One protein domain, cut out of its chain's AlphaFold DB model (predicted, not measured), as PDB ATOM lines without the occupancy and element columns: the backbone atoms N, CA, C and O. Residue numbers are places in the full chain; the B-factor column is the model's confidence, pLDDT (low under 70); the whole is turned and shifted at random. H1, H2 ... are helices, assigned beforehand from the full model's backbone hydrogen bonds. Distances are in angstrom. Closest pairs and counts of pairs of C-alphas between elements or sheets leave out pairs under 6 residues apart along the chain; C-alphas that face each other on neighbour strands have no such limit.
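Overview. This is residues 323 to 484 and 536 to 553 of the 800 residues of an uncharacterized protein of Orbilia oligospora (UniProt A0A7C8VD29). Picture a compact body of crossed helices with H4 in its middle, from which residues 466 to 484 of the long helix H6 stick out as a straight arm. H5 and the inner part of H6 run loosely beside H4; H1 crosses H4 and H6 on one side, H3 crosses H4, H8 packs on H4 and H5, and H2 crosses H6 near its beginning. The printed part has 180 residues with eight named helices, H1 to H8 in order, and no named strand; its class is all helix. Its radius of gyration of the C-alphas is 17.7 A, and the spans are 64 by 44 by 29 A.

Along the chain. Find C-alpha 446 at (116.833, 130.978, 117.794); from there H6, residues 446 to 484, runs 56.2 A to C-alpha 484 at (128.136, 78.749, 100.438). Go back to C-alpha 323 at (98.116, 105.558, 84.512), where H1, residues 323 to 352, begins its 44.3 A. Then come H2, residues 360 to 369, H3, residues 372 to 387, and H4, residues 395 to 411, 24.0 A long. H5 holds residues 422 to 435, H7 residues 536 to 539 and H8 residues 542 to 553.

Arrangement. Start at H6, which forms a helical hairpin with H5 at a shallow tilt of 14 degrees, opposite ways; the closest C-alphas are those of Lys 433 and Arg 447, 6.0 A apart. H1 is the hub, touching H2, H3, H4 and H6. With residues 343 to 350 alone it touches H6 at a steep tilt of 59 degrees, closest at C-alphas 347 and 456, 6.8 A. With residues 332 to 343 alone it touches H4 at a steep tilt of 49 degrees, closest at C-alphas 336 and 411, 4.9 A. H1 and H2 form a second helical hairpin, closest at C-alphas 351 and 363, 6.6 A. H3 touches H4 about perpendicular, at 84 degrees, with the C-alphas of Gly 379 and Met 401 3.8 A apart. H8 touches H4, closest at C-alphas 405 and 547, 4.9 A. H5 and H7 only just touch, with 3 pairs of C-alphas within 8 A, closest at C-alphas 431 and 538, 7.0 A. H6 and H8 are apart. In H2, H3, H4, H6 and H8 every O i to N i+4 pair is within hydrogen-bond range; H1 has 24 of 26, H5 9 of 10, and H7 is too short for such a pair.

Size, cuts and confidence. Look for the farthest C-alphas at Asp 441 and Met 484, 65.5 A apart. Residues 485 to 535 are not printed, and C-alphas 484 and 536 are 52.1 A apart across this cut. Of the links that are printed whole, none is long. The mean pLDDT of the printed part is 79.9; 41 residues are under 70, among them 413 to 420 and 460 to 476.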
ATOM      1  N   ARG A 323      98.710 106.483  83.522       50.06
ATOM      2  CA  ARG A 323      98.116 105.558  84.512       50.06
ATOM      3  C   ARG A 323      99.096 105.032  85.550       50.06
ATOM      4  O   ARG A 323      98.677 104.787  86.677       50.06
ATOM      5  N   ILE A 324     100.359 104.837  85.174       52.25
ATOM      6  CA  ILE A 324     101.398 104.371  86.102       52.25
ATOM      7  C   ILE A 324     101.682 105.474  87.137       52.25
ATOM      8  O   ILE A 324     101.847 105.196  88.325       52.25
ATOM      9  N   ASN A 325     101.594 106.733  86.703       63.22
ATOM     10  CA  ASN A 325     101.904 107.909  87.507       63.22
ATOM     11  C   ASN A 325     100.930 108.113  88.685       63.22
ATOM     12  O   ASN A 325     101.385 108.283  89.811       63.22
ATOM     13  N   GLN A 326      99.602 108.024  88.499       60.66
ATOM     14  CA  GLN A 326      98.663 108.354  89.590       60.66
ATOM     15  C   GLN A 326      98.800 107.441  90.826       60.66
ATOM     16  O   GLN A 326      98.790 107.938  91.950       60.66
ATOM     17  N   HIS A 327      98.939 106.119  90.650       66.56
ATOM     18  CA  HIS A 327      99.108 105.212  91.796       66.56
ATOM     19  C   HIS A 327     100.476 105.396  92.463       66.56
ATOM     20  O   HIS A 327     100.556 105.410  93.689       66.56
ATOM     21  N   ARG A 328     101.543 105.572  91.668       75.56
ATOM     22  CA  ARG A 328     102.885 105.892  92.181       75.56
ATOM     23  C   ARG A 328     102.858 107.155  93.041       75.56
ATOM     24  O   ARG A 328     103.532 107.203  94.055       75.56
ATOM     25  N   VAL A 329     102.050 108.145  92.673       72.12
ATOM     26  CA  VAL A 329     102.053 109.464  93.321       72.12
ATOM     27  C   VAL A 329     101.160 109.533  94.547       72.12
ATOM     28  O   VAL A 329     101.538 110.188  95.509       72.12
ATOM     29  N   LEU A 330     100.049 108.791  94.579       74.56
ATOM     30  CA  LEU A 330      99.348 108.543  95.843       74.56
ATOM     31  C   LEU A 330     100.250 107.781  96.824       74.56
ATOM     32  O   LEU A 330     100.353 108.183  97.970       74.56
ATOM     33  N   HIS A 331     100.984 106.763  96.360       81.06
ATOM     34  CA  HIS A 331     101.949 106.037  97.192       81.06
ATOM     35  C   HIS A 331     103.105 106.923  97.693       81.06
ATOM     36  O   HIS A 331     103.444 106.869  98.869       81.06
ATOM     37  N   LEU A 332     103.709 107.748  96.827       79.25
ATOM     38  CA  LEU A 332     104.752 108.706  97.223       79.25
ATOM     39  C   LEU A 332     104.219 109.755  98.210       79.25
ATOM     40  O   LEU A 332     104.930 110.118  99.136       79.25
ATOM     41  N   TYR A 333     102.977 110.216  98.039       81.50
ATOM     42  CA  TYR A 333     102.329 111.152  98.959       81.50
ATOM     43  C   TYR A 333     102.011 110.512 100.318       81.50
ATOM     44  O   TYR A 333     102.316 111.103 101.349       81.50
ATOM     45  N   ASP A 334     101.444 109.303 100.328       83.81
ATOM     46  CA  ASP A 334     101.154 108.560 101.558       83.81
ATOM     47  C   ASP A 334     102.460 108.275 102.326       83.81
ATOM     48  O   ASP A 334     102.527 108.530 103.525       83.81
ATOM     49  N   LYS A 335     103.532 107.865 101.624       86.62
ATOM     50  CA  LYS A 335     104.867 107.691 102.218       86.62
ATOM     51  C   LYS A 335     105.466 109.019 102.698       86.62
ATOM     52  O   LYS A 335     106.003 109.069 103.791       86.62
ATOM     53  N   PHE A 336     105.347 110.111 101.940       88.19
ATOM     54  CA  PHE A 336     105.773 111.443 102.393       88.19
ATOM     55  C   PHE A 336     105.081 111.852 103.704       88.19
ATOM     56  O   PHE A 336     105.743 112.368 104.602       88.19
ATOM     57  N   LEU A 337     103.769 111.612 103.831       88.31
ATOM     58  CA  LEU A 337     103.035 111.894 105.068       88.31
ATOM     59  C   LEU A 337     103.485 110.993 106.221       88.31
ATOM     60  O   LEU A 337     103.558 111.463 107.354       88.31
ATOM     61  N   GLU A 338     103.782 109.724 105.941       88.75
ATOM     62  CA  GLU A 338     104.339 108.784 106.915       88.75
ATOM     63  C   GLU A 338     105.702 109.273 107.430       88.75
ATOM     64  O   GLU A 338     105.859 109.427 108.638       88.75
ATOM     65  N   GLU A 339     106.641 109.632 106.547       87.62
ATOM     66  CA  GLU A 339     107.957 110.164 106.943       87.62
ATOM     67  C   GLU A 339     107.852 111.495 107.707       87.62
ATOM     68  O   GLU A 339     108.511 111.663 108.735       87.62
ATOM     69  N   ALA A 340     106.984 112.417 107.272       90.50
ATOM     70  CA  ALA A 340     106.752 113.688 107.967       90.50
ATOM     71  C   ALA A 340     106.158 113.476 109.368       90.50
ATOM     72  O   ALA A 340     106.583 114.083 110.352       90.50
ATOM     73  N   ASN A 341     105.188 112.570 109.495       93.12
ATOM     74  CA  ASN A 341     104.590 112.259 110.786       93.12
ATOM     75  C   ASN A 341     105.576 111.522 111.704       93.12
ATOM     76  O   ASN A 341     105.644 111.835 112.889       93.12
ATOM     77  N   ASN A 342     106.381 110.600 111.169       89.56
ATOM     78  CA  ASN A 342     107.428 109.907 111.919       89.56
ATOM     79  C   ASN A 342     108.479 110.895 112.445       89.56
ATOM     80  O   ASN A 342     108.804 110.860 113.630       89.56
ATOM     81  N   ALA A 343     108.967 111.811 111.603       88.50
ATOM     82  CA  ALA A 343     109.906 112.856 112.011       88.50
ATOM     83  C   ALA A 343     109.314 113.803 113.074       88.50
ATOM     84  O   ALA A 343     110.026 114.232 113.982       88.50
ATOM     85  N   TYR A 344     108.013 114.111 113.000       94.44
ATOM     86  CA  TYR A 344     107.341 114.951 113.996       94.44
ATOM     87  C   TYR A 344     107.115 114.232 115.335       94.44
ATOM     88  O   TYR A 344     107.350 114.823 116.385       94.44
ATOM     89  N   LEU A 345     106.715 112.956 115.320       92.50
ATOM     90  CA  LEU A 345     106.568 112.159 116.543       92.50
ATOM     91  C   LEU A 345     107.909 112.004 117.272       92.50
ATOM     92  O   LEU A 345     107.973 112.259 118.468       92.50
ATOM     93  N   LYS A 346     108.993 111.718 116.540       89.88
ATOM     94  CA  LYS A 346     110.357 111.659 117.093       89.88
ATOM     95  C   LYS A 346     110.779 112.966 117.774       89.88
ATOM     96  O   LYS A 346     111.400 112.935 118.832       89.88
ATOM     97  N   LEU A 347     110.412 114.115 117.200       92.00
ATOM     98  CA  LEU A 347     110.658 115.425 117.809       92.00
ATOM     99  C   LEU A 347     109.897 115.605 119.133       92.00
ATOM    100  O   LEU A 347     110.454 116.159 120.081       92.00
ATOM    101  N   ILE A 348     108.646 115.141 119.210       93.62
ATOM    102  CA  ILE A 348     107.869 115.142 120.458       93.62
ATOM    103  C   ILE A 348     108.553 114.230 121.483       93.62
ATOM    104  O   ILE A 348     108.937 114.712 122.549       93.62
ATOM    105  N   ASP A 349     108.794 112.963 121.136       92.00
ATOM    106  CA  ASP A 349     109.400 111.954 122.016       92.00
ATOM    107  C   ASP A 349     110.737 112.445 122.612       92.00
ATOM    108  O   ASP A 349     110.951 112.380 123.825       92.00
ATOM    109  N   ALA A 350     111.602 113.045 121.785       89.44
ATOM    110  CA  ALA A 350     112.898 113.599 122.193       89.44
ATOM    111  C   ALA A 350     112.818 114.814 123.144       89.44
ATOM    112  O   ALA A 350     113.844 115.246 123.677       89.44
ATOM    113  N   THR A 351     111.625 115.380 123.359       90.56
ATOM    114  CA  THR A 351     111.386 116.480 124.311       90.56
ATOM    115  C   THR A 351     110.462 116.119 125.471       90.56
ATOM    116  O   THR A 351     110.453 116.833 126.482       90.56
ATOM    117  N   GLU A 352     109.748 114.998 125.380       91.12
ATOM    118  CA  GLU A 352     109.077 114.359 126.514       91.12
ATOM    119  C   GLU A 352     110.033 113.490 127.352       91.12
ATOM    120  O   GLU A 352     109.773 113.299 128.542       91.12
ATOM    121  N   ASP A 353     111.156 113.030 126.783       89.50
ATOM    122  CA  ASP A 353     112.181 112.255 127.496       89.50
ATOM    123  C   ASP A 353     112.677 112.980 128.775       89.50
ATOM    124  O   ASP A 353     113.306 114.039 128.692       89.50
ATOM    125  N   PRO A 354     112.440 112.421 129.980       85.88
ATOM    126  CA  PRO A 354     112.850 113.039 131.239       85.88
ATOM    127  C   PRO A 354     114.364 112.972 131.497       85.88
ATOM    128  O   PRO A 354     114.841 113.644 132.413       85.88
ATOM    129  N   ILE A 355     115.116 112.160 130.746       85.69
ATOM    130  CA  ILE A 355     116.578 112.044 130.856       85.69
ATOM    131  C   ILE A 355     117.246 113.200 130.103       85.69
ATOM    132  O   ILE A 355     118.175 113.828 130.615       85.69
ATOM    133  N   ASN A 356     116.736 113.524 128.914       80.69
ATOM    134  CA  ASN A 356     117.192 114.649 128.111       80.69
ATOM    135  C   ASN A 356     116.467 115.937 128.531       80.69
ATOM    136  O   ASN A 356     115.419 116.293 127.994       80.69
ATOM    137  N   MET A 357     117.049 116.681 129.481       78.00
ATOM    138  CA  MET A 357     116.565 118.011 129.891       78.00
ATOM    139  C   MET A 357     116.765 119.073 128.790       78.00
ATOM    140  O   MET A 357     117.585 119.979 128.917       78.00
ATOM    141  N   ARG A 358     115.984 118.957 127.713       90.12
ATOM    142  CA  ARG A 358     115.865 119.939 126.629       90.12
ATOM    143  C   ARG A 358     115.334 121.274 127.139       90.12
ATOM    144  O   ARG A 358     114.538 121.305 128.088       90.12
ATOM    145  N   SER A 359     115.758 122.369 126.513       94.25
ATOM    146  CA  SER A 359     115.437 123.710 127.002       94.25
ATOM    147  C   SER A 359     113.926 123.995 126.976       94.25
ATOM    148  O   SER A 359     113.203 123.483 126.114       94.25
ATOM    149  N   PRO A 360     113.413 124.854 127.881       93.81
ATOM    150  CA  PRO A 360     112.027 125.317 127.808       93.81
ATOM    151  C   PRO A 360     111.694 125.959 126.454       93.81
ATOM    152  O   PRO A 360     110.628 125.707 125.908       93.81
ATOM    153  N   ALA A 361     112.647 126.693 125.866       94.69
ATOM    154  CA  ALA A 361     112.486 127.340 124.567       94.69
ATOM    155  C   ALA A 361     112.255 126.335 123.423       94.69
ATOM    156  O   ALA A 361     111.447 126.604 122.535       94.69
ATOM    157  N   LEU A 362     112.896 125.161 123.460       94.50
ATOM    158  CA  LEU A 362     112.625 124.083 122.507       94.50
ATOM    159  C   LEU A 362     111.214 123.501 122.684       94.50
ATOM    160  O   LEU A 362     110.515 123.272 121.697       94.50
ATOM    161  N   LYS A 363     110.763 123.304 123.928       94.62
ATOM    162  CA  LYS A 363     109.412 122.783 124.218       94.62
ATOM    163  C   LYS A 363     108.320 123.770 123.793       94.62
ATOM    164  O   LYS A 363     107.322 123.360 123.196       94.62
ATOM    165  N   ASP A 364     108.541 125.063 124.016       94.88
ATOM    166  CA  ASP A 364     107.669 126.139 123.539       94.88
ATOM    167  C   ASP A 364     107.659 126.207 122.001       94.88
ATOM    168  O   ASP A 364     106.593 126.316 121.386       94.88
ATOM    169  N   PHE A 365     108.824 126.063 121.357       95.44
ATOM    170  CA  PHE A 365     108.935 126.010 119.898       95.44
ATOM    171  C   PHE A 365     108.133 124.846 119.300       95.44
ATOM    172  O   PHE A 365     107.328 125.072 118.395       95.44
ATOM    173  N   ILE A 366     108.287 123.626 119.824       95.00
ATOM    174  CA  ILE A 366     107.564 122.434 119.350       95.00
ATOM    175  C   ILE A 366     106.062 122.585 119.582       95.00
ATOM    176  O   ILE A 366     105.270 122.332 118.674       95.00
ATOM    177  N   SER A 367     105.661 123.107 120.744       95.06
ATOM    178  CA  SER A 367     104.260 123.441 121.029       95.06
ATOM    179  C   SER A 367     103.688 124.437 120.008       95.06
ATOM    180  O   SER A 367     102.526 124.328 119.612       95.06
ATOM    181  N   SER A 368     104.511 125.366 119.506       96.06
ATOM    182  CA  SER A 368     104.122 126.312 118.453       96.06
ATOM    183  C   SER A 368     103.922 125.672 117.070       96.06
ATOM    184  O   SER A 368     103.276 126.286 116.212       96.06
ATOM    185  N   LEU A 369     104.454 124.469 116.816       94.88
ATOM    186  CA  LEU A 369     104.253 123.736 115.558       94.88
ATOM    187  C   LEU A 369     102.843 123.136 115.466       94.88
ATOM    188  O   LEU A 369     102.299 123.033 114.367       94.88
ATOM    189  N   ILE A 370     102.219 122.840 116.614       94.69
ATOM    190  CA  ILE A 370     100.853 122.316 116.799       94.69
ATOM    191  C   ILE A 370     100.658 120.887 116.259       94.69
ATOM    192  O   ILE A 370     100.231 120.008 117.006       94.69
ATOM    193  N   ASN A 371     100.903 120.644 114.968       94.75
ATOM    194  CA  ASN A 371     100.749 119.334 114.331       94.75
ATOM    195  C   ASN A 371     101.528 119.232 113.002       94.75
ATOM    196  O   ASN A 371     101.979 120.232 112.439       94.75
ATOM    197  N   VAL A 372     101.628 118.010 112.469       94.50
ATOM    198  CA  VAL A 372     102.317 117.729 111.198       94.50
ATOM    199  C   VAL A 372     101.694 118.455 109.994       94.50
ATOM    200  O   VAL A 372     102.425 118.884 109.110       94.50
ATOM    201  N   GLU A 373     100.374 118.678 109.962       91.69
ATOM    202  CA  GLU A 373      99.712 119.400 108.859       91.69
ATOM    203  C   GLU A 373     100.150 120.873 108.795       91.69
ATOM    204  O   GLU A 373     100.380 121.411 107.709       91.69
ATOM    205  N   ASN A 374     100.334 121.515 109.949       93.75
ATOM    206  CA  ASN A 374     100.833 122.882 110.056       93.75
ATOM    207  C   ASN A 374     102.323 122.976 109.701       93.75
ATOM    208  O   ASN A 374     102.711 123.918 109.009       93.75
ATOM    209  N   ILE A 375     103.141 121.995 110.104       94.94
ATOM    210  CA  ILE A 375     104.552 121.886 109.684       94.94
ATOM    211  C   ILE A 375     104.635 121.752 108.164       94.94
ATOM    212  O   ILE A 375     105.331 122.524 107.508       94.94
ATOM    213  N   ILE A 376     103.869 120.822 107.594       93.38
ATOM    214  CA  ILE A 376     103.778 120.597 106.153       93.38
ATOM    215  C   ILE A 376     103.348 121.871 105.422       93.38
ATOM    216  O   ILE A 376     103.969 122.238 104.425       93.38
ATOM    217  N   THR A 377     102.313 122.560 105.905       91.38
ATOM    218  CA  THR A 377     101.771 123.768 105.262       91.38
ATOM    219  C   THR A 377     102.765 124.928 105.317       91.38
ATOM    220  O   THR A 377     103.063 125.534 104.287       91.38
ATOM    221  N   ALA A 378     103.335 125.210 106.493       94.25
ATOM    222  CA  ALA A 378     104.333 126.263 106.664       94.25
ATOM    223  C   ALA A 378     105.622 125.959 105.884       94.25
ATOM    224  O   ALA A 378     106.166 126.840 105.226       94.25
ATOM    225  N   GLY A 379     106.076 124.705 105.899       93.62
ATOM    226  CA  GLY A 379     107.274 124.257 105.194       93.62
ATOM    227  C   GLY A 379     107.117 124.279 103.681       93.62
ATOM    228  O   GLY A 379     108.039 124.666 102.974       93.62
ATOM    229  N   SER A 380     105.923 123.949 103.187       88.62
ATOM    230  CA  SER A 380     105.544 124.077 101.777       88.62
ATOM    231  C   SER A 380     105.559 125.531 101.304       88.62
ATOM    232  O   SER A 380     106.080 125.825 100.229       88.62
ATOM    233  N   ALA A 381     105.021 126.450 102.114       89.56
ATOM    234  CA  ALA A 381     105.054 127.881 101.826       89.56
ATOM    235  C   ALA A 381     106.490 128.431 101.855       89.56
ATOM    236  O   ALA A 381     106.912 129.068 100.893       89.56
ATOM    237  N   ALA A 382     107.263 128.108 102.896       92.19
ATOM    238  CA  ALA A 382     108.658 128.519 103.039       92.19
ATOM    239  C   ALA A 382     109.564 127.955 101.928       92.19
ATOM    240  O   ALA A 382     110.413 128.679 101.414       92.19
ATOM    241  N   LEU A 383     109.346 126.708 101.489       88.31
ATOM    242  CA  LEU A 383     110.036 126.121 100.336       88.31
ATOM    243  C   LEU A 383     109.667 126.840  99.029       88.31
ATOM    244  O   LEU A 383     110.544 127.114  98.215       88.31
ATOM    245  N   SER A 384     108.389 127.183  98.829       86.38
ATOM    246  CA  SER A 384     107.948 127.962  97.663       86.38
ATOM    247  C   SER A 384     108.567 129.363  97.648       86.38
ATOM    248  O   SER A 384     109.047 129.808  96.609       86.38
ATOM    249  N   ASP A 385     108.596 130.047  98.793       88.81
ATOM    250  CA  ASP A 385     109.253 131.346  98.941       88.81
ATOM    251  C   ASP A 385     110.769 131.241  98.705       88.81
ATOM    252  O   ASP A 385     111.339 132.081  98.009       88.81
ATOM    253  N   PHE A 386     111.414 130.176  99.188       87.94
ATOM    254  CA  PHE A 386     112.835 129.924  98.953       87.94
ATOM    255  C   PHE A 386     113.166 129.706  97.466       87.94
ATOM    256  O   PHE A 386     114.179 130.223  96.985       87.94
ATOM    257  N   LEU A 387     112.302 128.999  96.725       83.19
ATOM    258  CA  LEU A 387     112.409 128.835  95.268       83.19
ATOM    259  C   LEU A 387     112.224 130.172  94.522       83.19
ATOM    260  O   LEU A 387     112.943 130.434  93.558       83.19
ATOM    261  N   ASP A 388     111.374 131.072  95.031       84.88
ATOM    262  CA  ASP A 388     111.260 132.476  94.590       84.88
ATOM    263  C   ASP A 388     112.453 133.364  95.040       84.88
ATOM    264  O   ASP A 388     112.396 134.595  94.948       84.88
ATOM    265  N   ARG A 389     113.542 132.769  95.551       88.75
ATOM    266  CA  ARG A 389     114.727 133.433  96.136       88.75
ATOM    267  C   ARG A 389     114.445 134.294  97.377       88.75
ATOM    268  O   ARG A 389     115.266 135.135  97.747       88.75
ATOM    269  N   LYS A 390     113.316 134.084  98.058       90.12
ATOM    270  CA  LYS A 390     113.007 134.706  99.353       90.12
ATOM    271  C   LYS A 390     113.483 133.772 100.468       90.12
ATOM    272  O   LYS A 390     112.863 132.751 100.738       90.12
ATOM    273  N   VAL A 391     114.594 134.106 101.119       88.81
ATOM    274  CA  VAL A 391     115.100 133.286 102.233       88.81
ATOM    275  C   VAL A 391     114.148 133.397 103.437       88.81
ATOM    276  O   VAL A 391     113.828 134.526 103.831       88.81
ATOM    277  N   PRO A 392     113.684 132.272 104.020       90.56
ATOM    278  CA  PRO A 392     112.909 132.280 105.258       90.56
ATOM    279  C   PRO A 392     113.679 132.970 106.392       90.56
ATOM    280  O   PRO A 392     114.889 132.795 106.512       90.56
ATOM    281  N   LYS A 393     112.993 133.787 107.199       88.81
ATOM    282  CA  LYS A 393     113.645 134.705 108.157       88.81
ATOM    283  C   LYS A 393     113.574 134.268 109.615       88.81
ATOM    284  O   LYS A 393     114.310 134.807 110.432       88.81
ATOM    285  N   ASP A 394     112.672 133.349 109.921       92.94
ATOM    286  CA  ASP A 394     112.377 132.871 111.264       92.94
ATOM    287  C   ASP A 394     112.652 131.367 111.384       92.94
ATOM    288  O   ASP A 394     112.491 130.600 110.424       92.94
ATOM    289  N   LEU A 395     113.018 130.942 112.594       93.69
ATOM    290  CA  LEU A 395     113.279 129.544 112.930       93.69
ATOM    291  C   LEU A 395     112.162 128.580 112.516       93.69
ATOM    292  O   LEU A 395     112.451 127.472 112.058       93.69
ATOM    293  N   LYS A 396     110.891 128.977 112.649       95.00
ATOM    294  CA  LYS A 396     109.755 128.097 112.349       95.00
ATOM    295  C   LYS A 396     109.656 127.821 110.853       95.00
ATOM    296  O   LYS A 396     109.532 126.661 110.465       95.00
ATOM    297  N   SER A 397     109.769 128.842 110.011       93.94
ATOM    298  CA  SER A 397     109.768 128.682 108.554       93.94
ATOM    299  C   SER A 397     110.972 127.871 108.059       93.94
ATOM    300  O   SER A 397     110.796 126.993 107.213       93.94
ATOM    301  N   ILE A 398     112.173 128.097 108.615       91.81
ATOM    302  CA  ILE A 398     113.377 127.310 108.281       91.81
ATOM    303  C   ILE A 398     113.194 125.841 108.682       91.81
ATOM    304  O   ILE A 398     113.348 124.956 107.839       91.81
ATOM    305  N   TYR A 399     112.808 125.571 109.933       93.44
ATOM    306  CA  TYR A 399     112.578 124.210 110.422       93.44
ATOM    307  C   TYR A 399     111.528 123.474 109.582       93.44
ATOM    308  O   TYR A 399     111.786 122.373 109.097       93.44
ATOM    309  N   CYS A 400     110.361 124.083 109.355       94.62
ATOM    310  CA  CYS A 400     109.285 123.444 108.604       94.62
ATOM    311  C   CYS A 400     109.695 123.145 107.153       94.62
ATOM    312  O   CYS A 400     109.354 122.085 106.625       94.62
ATOM    313  N   MET A 401     110.456 124.033 106.504       92.69
ATOM    314  CA  MET A 401     110.996 123.796 105.160       92.69
ATOM    315  C   MET A 401     111.985 122.623 105.143       92.69
ATOM    316  O   MET A 401     111.894 121.761 104.265       92.69
ATOM    317  N   LEU A 402     112.909 122.562 106.110       88.69
ATOM    318  CA  LEU A 402     113.867 121.458 106.240       88.69
ATOM    319  C   LEU A 402     113.155 120.129 106.530       88.69
ATOM    320  O   LEU A 402     113.491 119.119 105.920       88.69
ATOM    321  N   HIS A 403     112.124 120.139 107.375       90.44
ATOM    322  CA  HIS A 403     111.285 118.978 107.677       90.44
ATOM    323  C   HIS A 403     110.557 118.449 106.430       90.44
ATOM    324  O   HIS A 403     110.583 117.248 106.145       90.44
ATOM    325  N   VAL A 404     109.941 119.339 105.642       88.81
ATOM    326  CA  VAL A 404     109.305 118.973 104.367       88.81
ATOM    327  C   VAL A 404     110.345 118.426 103.385       88.81
ATOM    328  O   VAL A 404     110.121 117.371 102.798       88.81
ATOM    329  N   SER A 405     111.506 119.071 103.263       85.44
ATOM    330  CA  SER A 405     112.604 118.636 102.384       85.44
ATOM    331  C   SER A 405     113.162 117.257 102.765       85.44
ATOM    332  O   SER A 405     113.410 116.422 101.896       85.44
ATOM    333  N   TYR A 406     113.300 116.991 104.066       85.62
ATOM    334  CA  TYR A 406     113.698 115.699 104.624       85.62
ATOM    335  C   TYR A 406     112.667 114.600 104.322       85.62
ATOM    336  O   TYR A 406     113.019 113.514 103.862       85.62
ATOM    337  N   SER A 407     111.380 114.894 104.521       86.69
ATOM    338  CA  SER A 407     110.291 113.944 104.256       86.69
ATOM    339  C   SER A 407     110.165 113.642 102.758       86.69
ATOM    340  O   SER A 407     109.935 112.500 102.361       86.69
ATOM    341  N   MET A 408     110.388 114.650 101.906       82.69
ATOM    342  CA  MET A 408     110.493 114.489 100.454       82.69
ATOM    343  C   MET A 408     111.628 113.529 100.080       82.69
ATOM    344  O   MET A 408     111.368 112.543  99.386       82.69
ATOM    345  N   SER A 409     112.857 113.752 100.565       79.75
ATOM    346  CA  SER A 409     114.004 112.903 100.206       79.75
ATOM    347  C   SER A 409     113.803 111.442 100.630       79.75
ATOM    348  O   SER A 409     114.006 110.542  99.810       79.75
ATOM    349  N   HIS A 410     113.296 111.206 101.844       81.06
ATOM    350  CA  HIS A 410     113.019 109.863 102.366       81.06
ATOM    351  C   HIS A 410     111.842 109.180 101.671       81.06
ATOM    352  O   HIS A 410     111.844 107.958 101.527       81.06
ATOM    353  N   SER A 411     110.861 109.937 101.168       80.94
ATOM    354  CA  SER A 411     109.730 109.367 100.431       80.94
ATOM    355  C   SER A 411     110.113 108.799  99.057       80.94
ATOM    356  O   SER A 411     109.474 107.835  98.620       80.94
ATOM    357  N   THR A 412     111.191 109.282  98.417       73.19
ATOM    358  CA  THR A 412     111.713 108.663  97.181       73.19
ATOM    359  C   THR A 412     112.017 107.173  97.395       73.19
ATOM    360  O   THR A 412     112.346 106.720  98.494       73.19
ATOM    361  N   THR A 413     111.889 106.370  96.340       61.66
ATOM    362  CA  THR A 413     112.376 104.974  96.321       61.66
ATOM    363  C   THR A 413     113.519 104.802  95.323       61.66
ATOM    364  O   THR A 413     113.775 103.696  94.848       61.66
ATOM    365  N   LEU A 414     114.168 105.903  94.937       57.53
ATOM    366  CA  LEU A 414     115.260 105.892  93.976       57.53
ATOM    367  C   LEU A 414     116.530 105.351  94.632       57.53
ATOM    368  O   LEU A 414     117.232 106.066  95.340       57.53
ATOM    369  N   SER A 415     116.904 104.130  94.248       55.09
ATOM    370  CA  SER A 415     118.221 103.507  94.472       55.09
ATOM    371  C   SER A 415     119.416 104.302  93.913       55.09
ATOM    372  O   SER A 415     120.554 103.851  93.997       55.09
ATOM    373  N   HIS A 416     119.156 105.454  93.292       56.25
ATOM    374  CA  HIS A 416     120.130 106.349  92.670       56.25
ATOM    375  C   HIS A 416     120.034 107.793  93.182       56.25
ATOM    376  O   HIS A 416     120.733 108.658  92.658       56.25
ATOM    377  N   SER A 417     119.181 108.077  94.175       54.25
ATOM    378  CA  SER A 417     119.281 109.346  94.898       54.25
ATOM    379  C   SER A 417     120.622 109.363  95.643       54.25
ATOM    380  O   SER A 417     120.945 108.354  96.279       54.25
ATOM    381  N   PRO A 418     121.427 110.440  95.567       60.41
ATOM    382  CA  PRO A 418     122.627 110.541  96.385       60.41
ATOM    383  C   PRO A 418     122.208 110.469  97.854       60.41
ATOM    384  O   PRO A 418     121.443 111.312  98.327       60.41
ATOM    385  N   GLN A 419     122.678 109.445  98.570       65.06
ATOM    386  CA  GLN A 419     122.435 109.369 100.003       65.06
ATOM    387  C   GLN A 419     123.172 110.529 100.663       65.06
ATOM    388  O   GLN A 419     124.383 110.680 100.504       65.06
ATOM    389  N   ILE A 420     122.404 111.371 101.350       67.00
ATOM    390  CA  ILE A 420     122.924 112.485 102.131       67.00
ATOM    391  C   ILE A 420     123.744 111.873 103.260       67.00
ATOM    392  O   ILE A 420     123.172 111.235 104.143       67.00
ATOM    393  N   THR A 421     125.066 112.037 103.225       72.88
ATOM    394  CA  THR A 421     125.884 111.618 104.363       72.88
ATOM    395  C   THR A 421     125.664 112.575 105.524       72.88
ATOM    396  O   THR A 421     125.381 113.760 105.313       72.88
ATOM    397  N   ASP A 422     125.858 112.068 106.741       62.72
ATOM    398  CA  ASP A 422     125.926 112.855 107.973       62.72
ATOM    399  C   ASP A 422     126.657 114.187 107.731       62.72
ATOM    400  O   ASP A 422     126.049 115.257 107.775       62.72
ATOM    401  N   THR A 423     127.950 114.151 107.396       74.94
ATOM    402  CA  THR A 423     128.778 115.361 107.249       74.94
ATOM    403  C   THR A 423     128.148 116.403 106.316       74.94
ATOM    404  O   THR A 423     128.104 117.583 106.660       74.94
ATOM    405  N   GLN A 424     127.564 115.975 105.192       77.44
ATOM    406  CA  GLN A 424     126.925 116.866 104.217       77.44
ATOM    407  C   GLN A 424     125.624 117.496 104.737       77.44
ATOM    408  O   GLN A 424     125.317 118.647 104.401       77.44
ATOM    409  N   PHE A 425     124.848 116.773 105.554       74.50
ATOM    410  CA  PHE A 425     123.682 117.346 106.229       74.50
ATOM    411  C   PHE A 425     124.107 118.349 107.303       74.50
ATOM    412  O   PHE A 425     123.538 119.436 107.354       74.50
ATOM    413  N   SER A 426     125.126 118.033 108.110       73.62
ATOM    414  CA  SER A 426     125.626 118.932 109.163       73.62
ATOM    415  C   SER A 426     126.198 120.226 108.584       73.62
ATOM    416  O   SER A 426     125.831 121.305 109.035       73.62
ATOM    417  N   GLU A 427     127.006 120.151 107.524       82.94
ATOM    418  CA  GLU A 427     127.518 121.330 106.808       82.94
ATOM    419  C   GLU A 427     126.377 122.182 106.218       82.94
ATOM    420  O   GLU A 427     126.349 123.408 106.371       82.94
ATOM    421  N   SER A 428     125.381 121.530 105.605       80.31
ATOM    422  CA  SER A 428     124.174 122.202 105.107       80.31
ATOM    423  C   SER A 428     123.421 122.908 106.242       80.31
ATOM    424  O   SER A 428     123.071 124.082 106.128       80.31
ATOM    425  N   ALA A 429     123.196 122.216 107.357       79.19
ATOM    426  CA  ALA A 429     122.480 122.713 108.526       79.19
ATOM    427  C   ALA A 429     123.229 123.843 109.253       79.19
ATOM    428  O   ALA A 429     122.621 124.846 109.624       79.19
ATOM    429  N   ALA A 430     124.551 123.741 109.391       83.69
ATOM    430  CA  ALA A 430     125.400 124.801 109.920       83.69
ATOM    431  C   ALA A 430     125.294 126.077 109.068       83.69
ATOM    432  O   ALA A 430     125.210 127.172 109.619       83.69
ATOM    433  N   THR A 431     125.176 125.941 107.743       86.25
ATOM    434  CA  THR A 431     124.924 127.085 106.850       86.25
ATOM    435  C   THR A 431     123.570 127.745 107.152       86.25
ATOM    436  O   THR A 431     123.485 128.969 107.215       86.25
ATOM    437  N   TRP A 432     122.508 126.969 107.411       84.25
ATOM    438  CA  TRP A 432     121.194 127.508 107.817       84.25
ATOM    439  C   TRP A 432     121.219 128.207 109.184       84.25
ATOM    440  O   TRP A 432     120.550 129.224 109.369       84.25
ATOM    441  N   LYS A 433     122.030 127.718 110.127       87.75
ATOM    442  CA  LYS A 433     122.201 128.309 111.465       87.75
ATOM    443  C   LYS A 433     122.741 129.743 111.415       87.75
ATOM    444  O   LYS A 433     122.354 130.573 112.237       87.75
ATOM    445  N   GLU A 434     123.620 130.054 110.462       88.31
ATOM    446  CA  GLU A 434     124.202 131.397 110.315       88.31
ATOM    447  C   GLU A 434     123.177 132.463 109.901       88.31
ATOM    448  O   GLU A 434     123.355 133.638 110.231       88.31
ATOM    449  N   TRP A 435     122.089 132.057 109.241       83.19
ATOM    450  CA  TRP A 435     121.005 132.945 108.810       83.19
ATOM    451  C   TRP A 435     120.021 133.318 109.914       83.19
ATOM    452  O   TRP A 435     119.360 134.351 109.808       83.19
ATOM    453  N   LEU A 436     119.926 132.513 110.973       86.50
ATOM    454  CA  LEU A 436     119.039 132.811 112.091       86.50
ATOM    455  C   LEU A 436     119.521 134.056 112.845       86.50
ATOM    456  O   LEU A 436     120.732 134.202 113.077       86.50
ATOM    457  N   PRO A 437     118.614 134.945 113.285       85.12
ATOM    458  CA  PRO A 437     118.986 136.035 114.174       85.12
ATOM    459  C   PRO A 437     119.578 135.466 115.474       85.12
ATOM    460  O   PRO A 437     119.148 134.431 115.981       85.12
ATOM    461  N   VAL A 438     120.605 136.129 116.021       85.62
ATOM    462  CA  VAL A 438     121.260 135.678 117.268       85.62
ATOM    463  C   VAL A 438     120.275 135.690 118.440       85.62
ATOM    464  O   VAL A 438     120.334 134.820 119.303       85.62
ATOM    465  N   VAL A 439     119.363 136.664 118.439       83.19
ATOM    466  CA  VAL A 439     118.233 136.806 119.359       83.19
ATOM    467  C   VAL A 439     117.028 137.218 118.515       83.19
ATOM    468  O   VAL A 439     117.150 138.136 117.703       83.19
ATOM    469  N   SER A 440     115.898 136.538 118.678       78.25
ATOM    470  CA  SER A 440     114.628 136.872 118.026       78.25
ATOM    471  C   SER A 440     113.945 138.082 118.670       78.25
ATOM    472  O   SER A 440     114.283 138.492 119.783       78.25
ATOM    473  N   ASP A 441     112.883 138.582 118.033       76.00
ATOM    474  CA  ASP A 441     111.991 139.589 118.627       76.00
ATOM    475  C   ASP A 441     111.311 139.100 119.928       76.00
ATOM    476  O   ASP A 441     110.864 139.910 120.739       76.00
ATOM    477  N   SER A 442     111.256 137.780 120.165       73.44
ATOM    478  CA  SER A 442     110.769 137.179 121.418       73.44
ATOM    479  C   SER A 442     111.841 137.042 122.509       73.44
ATOM    480  O   SER A 442     111.553 136.515 123.582       73.44
ATOM    481  N   GLY A 443     113.075 137.498 122.264       83.94
ATOM    482  CA  GLY A 443     114.196 137.380 123.203       83.94
ATOM    483  C   GLY A 443     114.818 135.980 123.279       83.94
ATOM    484  O   GLY A 443     115.740 135.760 124.065       83.94
ATOM    485  N   VAL A 444     114.345 135.034 122.464       86.19
ATOM    486  CA  VAL A 444     114.872 133.668 122.392       86.19
ATOM    487  C   VAL A 444     116.077 133.647 121.455       86.19
ATOM    488  O   VAL A 444     116.066 134.239 120.377       86.19
ATOM    489  N   ARG A 445     117.137 132.934 121.838       89.81
ATOM    490  CA  ARG A 445     118.259 132.669 120.937       89.81
ATOM    491  C   ARG A 445     117.865 131.562 119.961       89.81
ATOM    492  O   ARG A 445     118.063 130.386 120.244       89.81
ATOM    493  N   GLU A 446     117.293 131.936 118.816       88.81
ATOM    494  CA  GLU A 446     116.833 130.978 117.794       88.81
ATOM    495  C   GLU A 446     117.941 130.027 117.330       88.81
ATOM    496  O   GLU A 446     117.664 128.865 117.052       88.81
ATOM    497  N   ARG A 447     119.201 130.482 117.318       91.12
ATOM    498  CA  ARG A 447     120.371 129.636 117.032       91.12
ATOM    499  C   ARG A 447     120.537 128.483 118.020       91.12
ATOM    500  O   ARG A 447     120.891 127.395 117.591       91.12
ATOM    501  N   ASP A 448     120.256 128.707 119.300       92.00
ATOM    502  CA  ASP A 448     120.435 127.715 120.365       92.00
ATOM    503  C   ASP A 448     119.317 126.663 120.286       92.00
ATOM    504  O   ASP A 448     119.573 125.464 120.329       92.00
ATOM    505  N   VAL A 449     118.076 127.109 120.047       92.75
ATOM    506  CA  VAL A 449     116.942 126.207 119.778       92.75
ATOM    507  C   VAL A 449     117.171 125.419 118.485       92.75
ATOM    508  O   VAL A 449     116.845 124.237 118.419       92.75
ATOM    509  N   PHE A 450     117.766 126.036 117.461       92.31
ATOM    510  CA  PHE A 450     118.140 125.346 116.228       92.31
ATOM    511  C   PHE A 450     119.260 124.326 116.442       92.31
ATOM    512  O   PHE A 450     119.190 123.255 115.857       92.31
ATOM    513  N   GLU A 451     120.248 124.593 117.300       90.56
ATOM    514  CA  GLU A 451     121.243 123.588 117.704       90.56
ATOM    515  C   GLU A 451     120.573 122.368 118.352       90.56
ATOM    516  O   GLU A 451     120.826 121.247 117.915       90.56
ATOM    517  N   GLU A 452     119.654 122.561 119.304       92.88
ATOM    518  CA  GLU A 452     118.913 121.444 119.913       92.88
ATOM    519  C   GLU A 452     118.020 120.695 118.902       92.88
ATOM    520  O   GLU A 452     117.946 119.466 118.936       92.88
ATOM    521  N   LEU A 453     117.365 121.408 117.976       90.44
ATOM    522  CA  LEU A 453     116.605 120.794 116.877       90.44
ATOM    523  C   LEU A 453     117.510 119.968 115.962       90.44
ATOM    524  O   LEU A 453     117.127 118.869 115.560       90.44
ATOM    525  N   LEU A 454     118.695 120.483 115.633       85.69
ATOM    526  CA  LEU A 454     119.666 119.777 114.809       85.69
ATOM    527  C   LEU A 454     120.199 118.539 115.516       85.69
ATOM    528  O   LEU A 454     120.275 117.511 114.861       85.69
ATOM    529  N   GLU A 455     120.493 118.581 116.817       86.88
ATOM    530  CA  GLU A 455     120.877 117.379 117.569       86.88
ATOM    531  C   GLU A 455     119.811 116.279 117.485       86.88
ATOM    532  O   GLU A 455     120.156 115.121 117.252       86.88
ATOM    533  N   ILE A 456     118.529 116.634 117.627       86.94
ATOM    534  CA  ILE A 456     117.413 115.679 117.530       86.94
ATOM    535  C   ILE A 456     117.281 115.145 116.097       86.94
ATOM    536  O   ILE A 456     117.233 113.936 115.890       86.94
ATOM    537  N   MET A 457     117.264 116.017 115.085       80.38
ATOM    538  CA  MET A 457     117.202 115.583 113.680       80.38
ATOM    539  C   MET A 457     118.412 114.717 113.294       80.38
ATOM    540  O   MET A 457     118.280 113.776 112.514       80.38
ATOM    541  N   TRP A 458     119.578 115.007 113.867       78.50
ATOM    542  CA  TRP A 458     120.832 114.308 113.624       78.50
ATOM    543  C   TRP A 458     120.881 112.916 114.244       78.50
ATOM    544  O   TRP A 458     121.250 111.966 113.555       78.50
ATOM    545  N   SER A 459     120.482 112.764 115.514       73.12
ATOM    546  CA  SER A 459     120.414 111.441 116.147       73.12
ATOM    547  C   SER A 459     119.489 110.499 115.375       73.12
ATOM    548  O   SER A 459     119.780 109.310 115.252       73.12
ATOM    549  N   GLU A 460     118.425 111.043 114.780       64.19
ATOM    550  CA  GLU A 460     117.486 110.288 113.953       64.19
ATOM    551  C   GLU A 460     118.036 109.926 112.567       64.19
ATOM    552  O   GLU A 460     117.853 108.788 112.126       64.19
ATOM    553  N   MET A 461     118.739 110.843 111.891       59.75
ATOM    554  CA  MET A 461     119.424 110.536 110.626       59.75
ATOM    555  C   MET A 461     120.476 109.448 110.817       59.75
ATOM    556  O   MET A 461     120.492 108.464 110.074       59.75
ATOM    557  N   LYS A 462     121.280 109.573 111.874       63.38
ATOM    558  CA  LYS A 462     122.312 108.602 112.207       63.38
ATOM    559  C   LYS A 462     121.726 107.227 112.537       63.38
ATOM    560  O   LYS A 462     122.187 106.230 111.992       63.38
ATOM    561  N   GLY A 463     120.662 107.156 113.342       55.19
ATOM    562  CA  GLY A 463     119.969 105.892 113.628       55.19
ATOM    563  C   GLY A 463     119.362 105.231 112.381       55.19
ATOM    564  O   GLY A 463     119.352 104.005 112.268       55.19
ATOM    565  N   GLY A 464     118.899 106.027 111.411       42.94
ATOM    566  CA  GLY A 464     118.447 105.534 110.106       42.94
ATOM    567  C   GLY A 464     119.579 104.965 109.243       42.94
ATOM    568  O   GLY A 464     119.404 103.916 108.619       42.94
ATOM    569  N   LEU A 465     120.747 105.614 109.237       43.56
ATOM    570  CA  LEU A 465     121.932 105.152 108.510       43.56
ATOM    571  C   LEU A 465     122.573 103.922 109.161       43.56
ATOM    572  O   LEU A 465     122.857 102.961 108.453       43.56
ATOM    573  N   GLU A 466     122.693 103.877 110.490       52.50
ATOM    574  CA  GLU A 466     123.156 102.687 111.217       52.50
ATOM    575  C   GLU A 466     122.251 101.475 110.904       52.50
ATOM    576  O   GLU A 466     122.745 100.375 110.659       52.50
ATOM    577  N   LEU A 467     120.926 101.654 110.806       42.09
ATOM    578  CA  LEU A 467     120.011 100.597 110.347       42.09
ATOM    579  C   LEU A 467     120.244 100.180 108.883       42.09
ATOM    580  O   LEU A 467     120.081  99.002 108.564       42.09
ATOM    581  N   MET A 468     120.626 101.102 107.999       33.75
ATOM    582  CA  MET A 468     120.919 100.822 106.584       33.75
ATOM    583  C   MET A 468     122.264 100.112 106.384       33.75
ATOM    584  O   MET A 468     122.351  99.205 105.554       33.75
ATOM    585  N   GLU A 469     123.291 100.470 107.154       49.09
ATOM    586  CA  GLU A 469     124.583  99.774 107.177       49.09
ATOM    587  C   GLU A 469     124.405  98.339 107.691       49.09
ATOM    588  O   GLU A 469     124.764  97.392 106.990       49.09
ATOM    589  N   ASN A 470     123.716  98.162 108.827       52.34
ATOM    590  CA  ASN A 470     123.357  96.840 109.357       52.34
ATOM    591  C   ASN A 470     122.497  96.020 108.370       52.34
ATOM    592  O   ASN A 470     122.659  94.804 108.260       52.34
ATOM    593  N   LEU A 471     121.580  96.658 107.629       38.34
ATOM    594  CA  LEU A 471     120.766  95.983 106.610       38.34
ATOM    595  C   LEU A 471     121.598  95.575 105.386       38.34
ATOM    596  O   LEU A 471     121.361  94.507 104.822       38.34
ATOM    597  N   THR A 472     122.572  96.393 104.987       46.22
ATOM    598  CA  THR A 472     123.494  96.086 103.885       46.22
ATOM    599  C   THR A 472     124.410  94.927 104.268       46.22
ATOM    600  O   THR A 472     124.482  93.953 103.521       46.22
ATOM    601  N   GLU A 473     124.998  94.950 105.467       65.62
ATOM    602  CA  GLU A 473     125.777  93.830 106.012       65.62
ATOM    603  C   GLU A 473     124.930  92.547 106.107       65.62
ATOM    604  O   GLU A 473     125.385  91.461 105.744       65.62
ATOM    605  N   TRP A 474     123.664  92.648 106.524       65.69
ATOM    606  CA  TRP A 474     122.744  91.508 106.559       65.69
ATOM    607  C   TRP A 474     122.422  90.951 105.163       65.69
ATOM    608  O   TRP A 474     122.396  89.733 104.984       65.69
ATOM    609  N   ILE A 475     122.226  91.810 104.157       48.88
ATOM    610  CA  ILE A 475     122.020  91.395 102.758       48.88
ATOM    611  C   ILE A 475     123.291  90.749 102.187       48.88
ATOM    612  O   ILE A 475     123.202  89.723 101.512       48.88
ATOM    613  N   GLU A 476     124.475  91.290 102.473       68.62
ATOM    614  CA  GLU A 476     125.747  90.683 102.070       68.62
ATOM    615  C   GLU A 476     125.981  89.331 102.748       68.62
ATOM    616  O   GLU A 476     126.419  88.388 102.087       68.62
ATOM    617  N   ASN A 477     125.625  89.190 104.026       70.00
ATOM    618  CA  ASN A 477     125.690  87.916 104.738       70.00
ATOM    619  C   ASN A 477     124.681  86.893 104.195       70.00
ATOM    620  O   ASN A 477     125.061  85.741 103.996       70.00
ATOM    621  N   LEU A 478     123.454  87.295 103.841       54.97
ATOM    622  CA  LEU A 478     122.503  86.422 103.136       54.97
ATOM    623  C   LEU A 478     123.036  85.958 101.775       54.97
ATOM    624  O   LEU A 478     122.947  84.776 101.449       54.97
ATOM    625  N   ASN A 479     123.618  86.867 100.988       66.62
ATOM    626  CA  ASN A 479     124.224  86.524  99.699       66.62
ATOM    627  C   ASN A 479     125.436  85.590  99.879       66.62
ATOM    628  O   ASN A 479     125.638  84.678  99.077       66.62
ATOM    629  N   ARG A 480     126.220  85.773 100.952       77.44
ATOM    630  CA  ARG A 480     127.351  84.907 101.317       77.44
ATOM    631  C   ARG A 480     126.885  83.515 101.748       77.44
ATOM    632  O   ARG A 480     127.439  82.533 101.268       77.44
ATOM    633  N   GLU A 481     125.853  83.404 102.585       74.69
ATOM    634  CA  GLU A 481     125.236  82.115 102.935       74.69
ATOM    635  C   GLU A 481     124.658  81.414 101.697       74.69
ATOM    636  O   GLU A 481     124.824  80.206 101.534       74.69
ATOM    637  N   GLN A 482     124.039  82.166 100.784       61.75
ATOM    638  CA  GLN A 482     123.500  81.624  99.538       61.75
ATOM    639  C   GLN A 482     124.605  81.084  98.612       61.75
ATOM    640  O   GLN A 482     124.445  79.995  98.061       61.75
ATOM    641  N   LEU A 483     125.747  81.774  98.511       70.12
ATOM    642  CA  LEU A 483     126.937  81.299  97.792       70.12
ATOM    643  C   LEU A 483     127.538  80.028  98.414       70.12
ATOM    644  O   LEU A 483     127.845  79.088  97.685       70.12
ATOM    645  N   MET A 484     127.640  79.951  99.746       71.75
ATOM    646  CA  MET A 484     128.136  78.749 100.438       71.75
ATOM    647  C   MET A 484     127.247  77.517 100.173       71.75
ATOM    648  O   MET A 484     127.752  76.403 100.049       71.75
ATOM    649  N   GLU A 536     122.902 131.455  96.700       86.44
ATOM    650  CA  GLU A 536     123.525 130.406  95.905       86.44
ATOM    651  C   GLU A 536     124.114 129.289  96.787       86.44
ATOM    652  O   GLU A 536     123.893 128.114  96.491       86.44
ATOM    653  N   SER A 537     124.767 129.628  97.908       85.94
ATOM    654  CA  SER A 537     125.311 128.654  98.870       85.94
ATOM    655  C   SER A 537     124.216 127.859  99.589       85.94
ATOM    656  O   SER A 537     124.361 126.651  99.752       85.94
ATOM    657  N   LEU A 538     123.097 128.495  99.959       82.69
ATOM    658  CA  LEU A 538     121.937 127.783 100.519       82.69
ATOM    659  C   LEU A 538     121.266 126.882  99.477       82.69
ATOM    660  O   LEU A 538     120.888 125.751  99.782       82.69
ATOM    661  N   SER A 539     121.123 127.368  98.243       81.69
ATOM    662  CA  SER A 539     120.468 126.635  97.154       81.69
ATOM    663  C   SER A 539     121.254 125.387  96.735       81.69
ATOM    664  O   SER A 539     120.658 124.393  96.332       81.69
ATOM    665  N   ALA A 540     122.582 125.426  96.894       83.75
ATOM    666  CA  ALA A 540     123.490 124.305  96.684       83.75
ATOM    667  C   ALA A 540     123.562 123.330  97.876       83.75
ATOM    668  O   ALA A 540     124.254 122.316  97.780       83.75
ATOM    669  N   SER A 541     122.871 123.602  98.993       83.19
ATOM    670  CA  SER A 541     122.820 122.664 100.119       83.19
ATOM    671  C   SER A 541     122.181 121.336  99.699       83.19
ATOM    672  O   SER A 541     121.264 121.283  98.869       83.19
ATOM    673  N   LEU A 542     122.670 120.234 100.269       78.62
ATOM    674  CA  LEU A 542     122.300 118.905  99.780       78.62
ATOM    675  C   LEU A 542     120.835 118.560 100.092       78.62
ATOM    676  O   LEU A 542     120.184 117.867  99.316       78.62
ATOM    677  N   VAL A 543     120.287 119.128 101.172       70.12
ATOM    678  CA  VAL A 543     118.869 119.018 101.556       70.12
ATOM    679  C   VAL A 543     117.953 119.639 100.497       70.12
ATOM    680  O   VAL A 543     117.009 118.994 100.039       70.12
ATOM    681  N   ILE A 544     118.258 120.865 100.060       78.75
ATOM    682  CA  ILE A 544     117.510 121.555  98.998       78.75
ATOM    683  C   ILE A 544     117.695 120.845  97.653       78.75
ATOM    684  O   ILE A 544     116.740 120.721  96.884       78.75
ATOM    685  N   THR A 545     118.893 120.326  97.383       79.69
ATOM    686  CA  THR A 545     119.180 119.549  96.169       79.69
ATOM    687  C   THR A 545     118.348 118.263  96.129       79.69
ATOM    688  O   THR A 545     117.689 118.000  95.127       79.69
ATOM    689  N   ALA A 546     118.286 117.500  97.225       69.81
ATOM    690  CA  ALA A 546     117.491 116.274  97.311       69.81
ATOM    691  C   ALA A 546     115.977 116.542  97.248       69.81
ATOM    692  O   ALA A 546     115.261 115.826  96.547       69.81
ATOM    693  N   ALA A 547     115.487 117.604  97.898       68.19
ATOM    694  CA  ALA A 547     114.102 118.052  97.748       68.19
ATOM    695  C   ALA A 547     113.794 118.451  96.294       68.19
ATOM    696  O   ALA A 547     112.758 118.074  95.750       68.19
ATOM    697  N   SER A 548     114.726 119.133  95.621       70.81
ATOM    698  CA  SER A 548     114.611 119.478  94.200       70.81
ATOM    699  C   SER A 548     114.603 118.231  93.306       70.81
ATOM    700  O   SER A 548     113.806 118.163  92.373       70.81
ATOM    701  N   SER A 549     115.417 117.212  93.598       69.75
ATOM    702  CA  SER A 549     115.397 115.922  92.891       69.75
ATOM    703  C   SER A 549     114.097 115.143  93.115       69.75
ATOM    704  O   SER A 549     113.569 114.568  92.165       69.75
ATOM    705  N   PHE A 550     113.524 115.172  94.321       69.62
ATOM    706  CA  PHE A 550     112.184 114.633  94.571       69.62
ATOM    707  C   PHE A 550     111.116 115.386  93.753       69.62
ATOM    708  O   PHE A 550     110.288 114.762  93.087       69.62
ATOM    709  N   LEU A 551     111.171 116.723  93.719       67.44
ATOM    710  CA  LEU A 551     110.273 117.544  92.898       67.44
ATOM    711  C   LEU A 551     110.431 117.268  91.387       67.44
ATOM    712  O   LEU A 551     109.442 117.349  90.660       67.44
ATOM    713  N   GLN A 552     111.626 116.882  90.918       65.69
ATOM    714  CA  GLN A 552     111.847 116.375  89.552       65.69
ATOM    715  C   GLN A 552     111.227 114.988  89.335       65.69
ATOM    716  O   GLN A 552     110.574 114.777  88.314       65.69
ATOM    717  N   GLU A 553     111.408 114.046  90.272       64.44
ATOM    718  CA  GLU A 553     110.880 112.673  90.163       64.44
ATOM    719  C   GLU A 553     109.350 112.653  90.031       64.44
ATOM    720  O   GLU A 553     108.785 111.781  89.366       64.44
TER     721      GLU A 553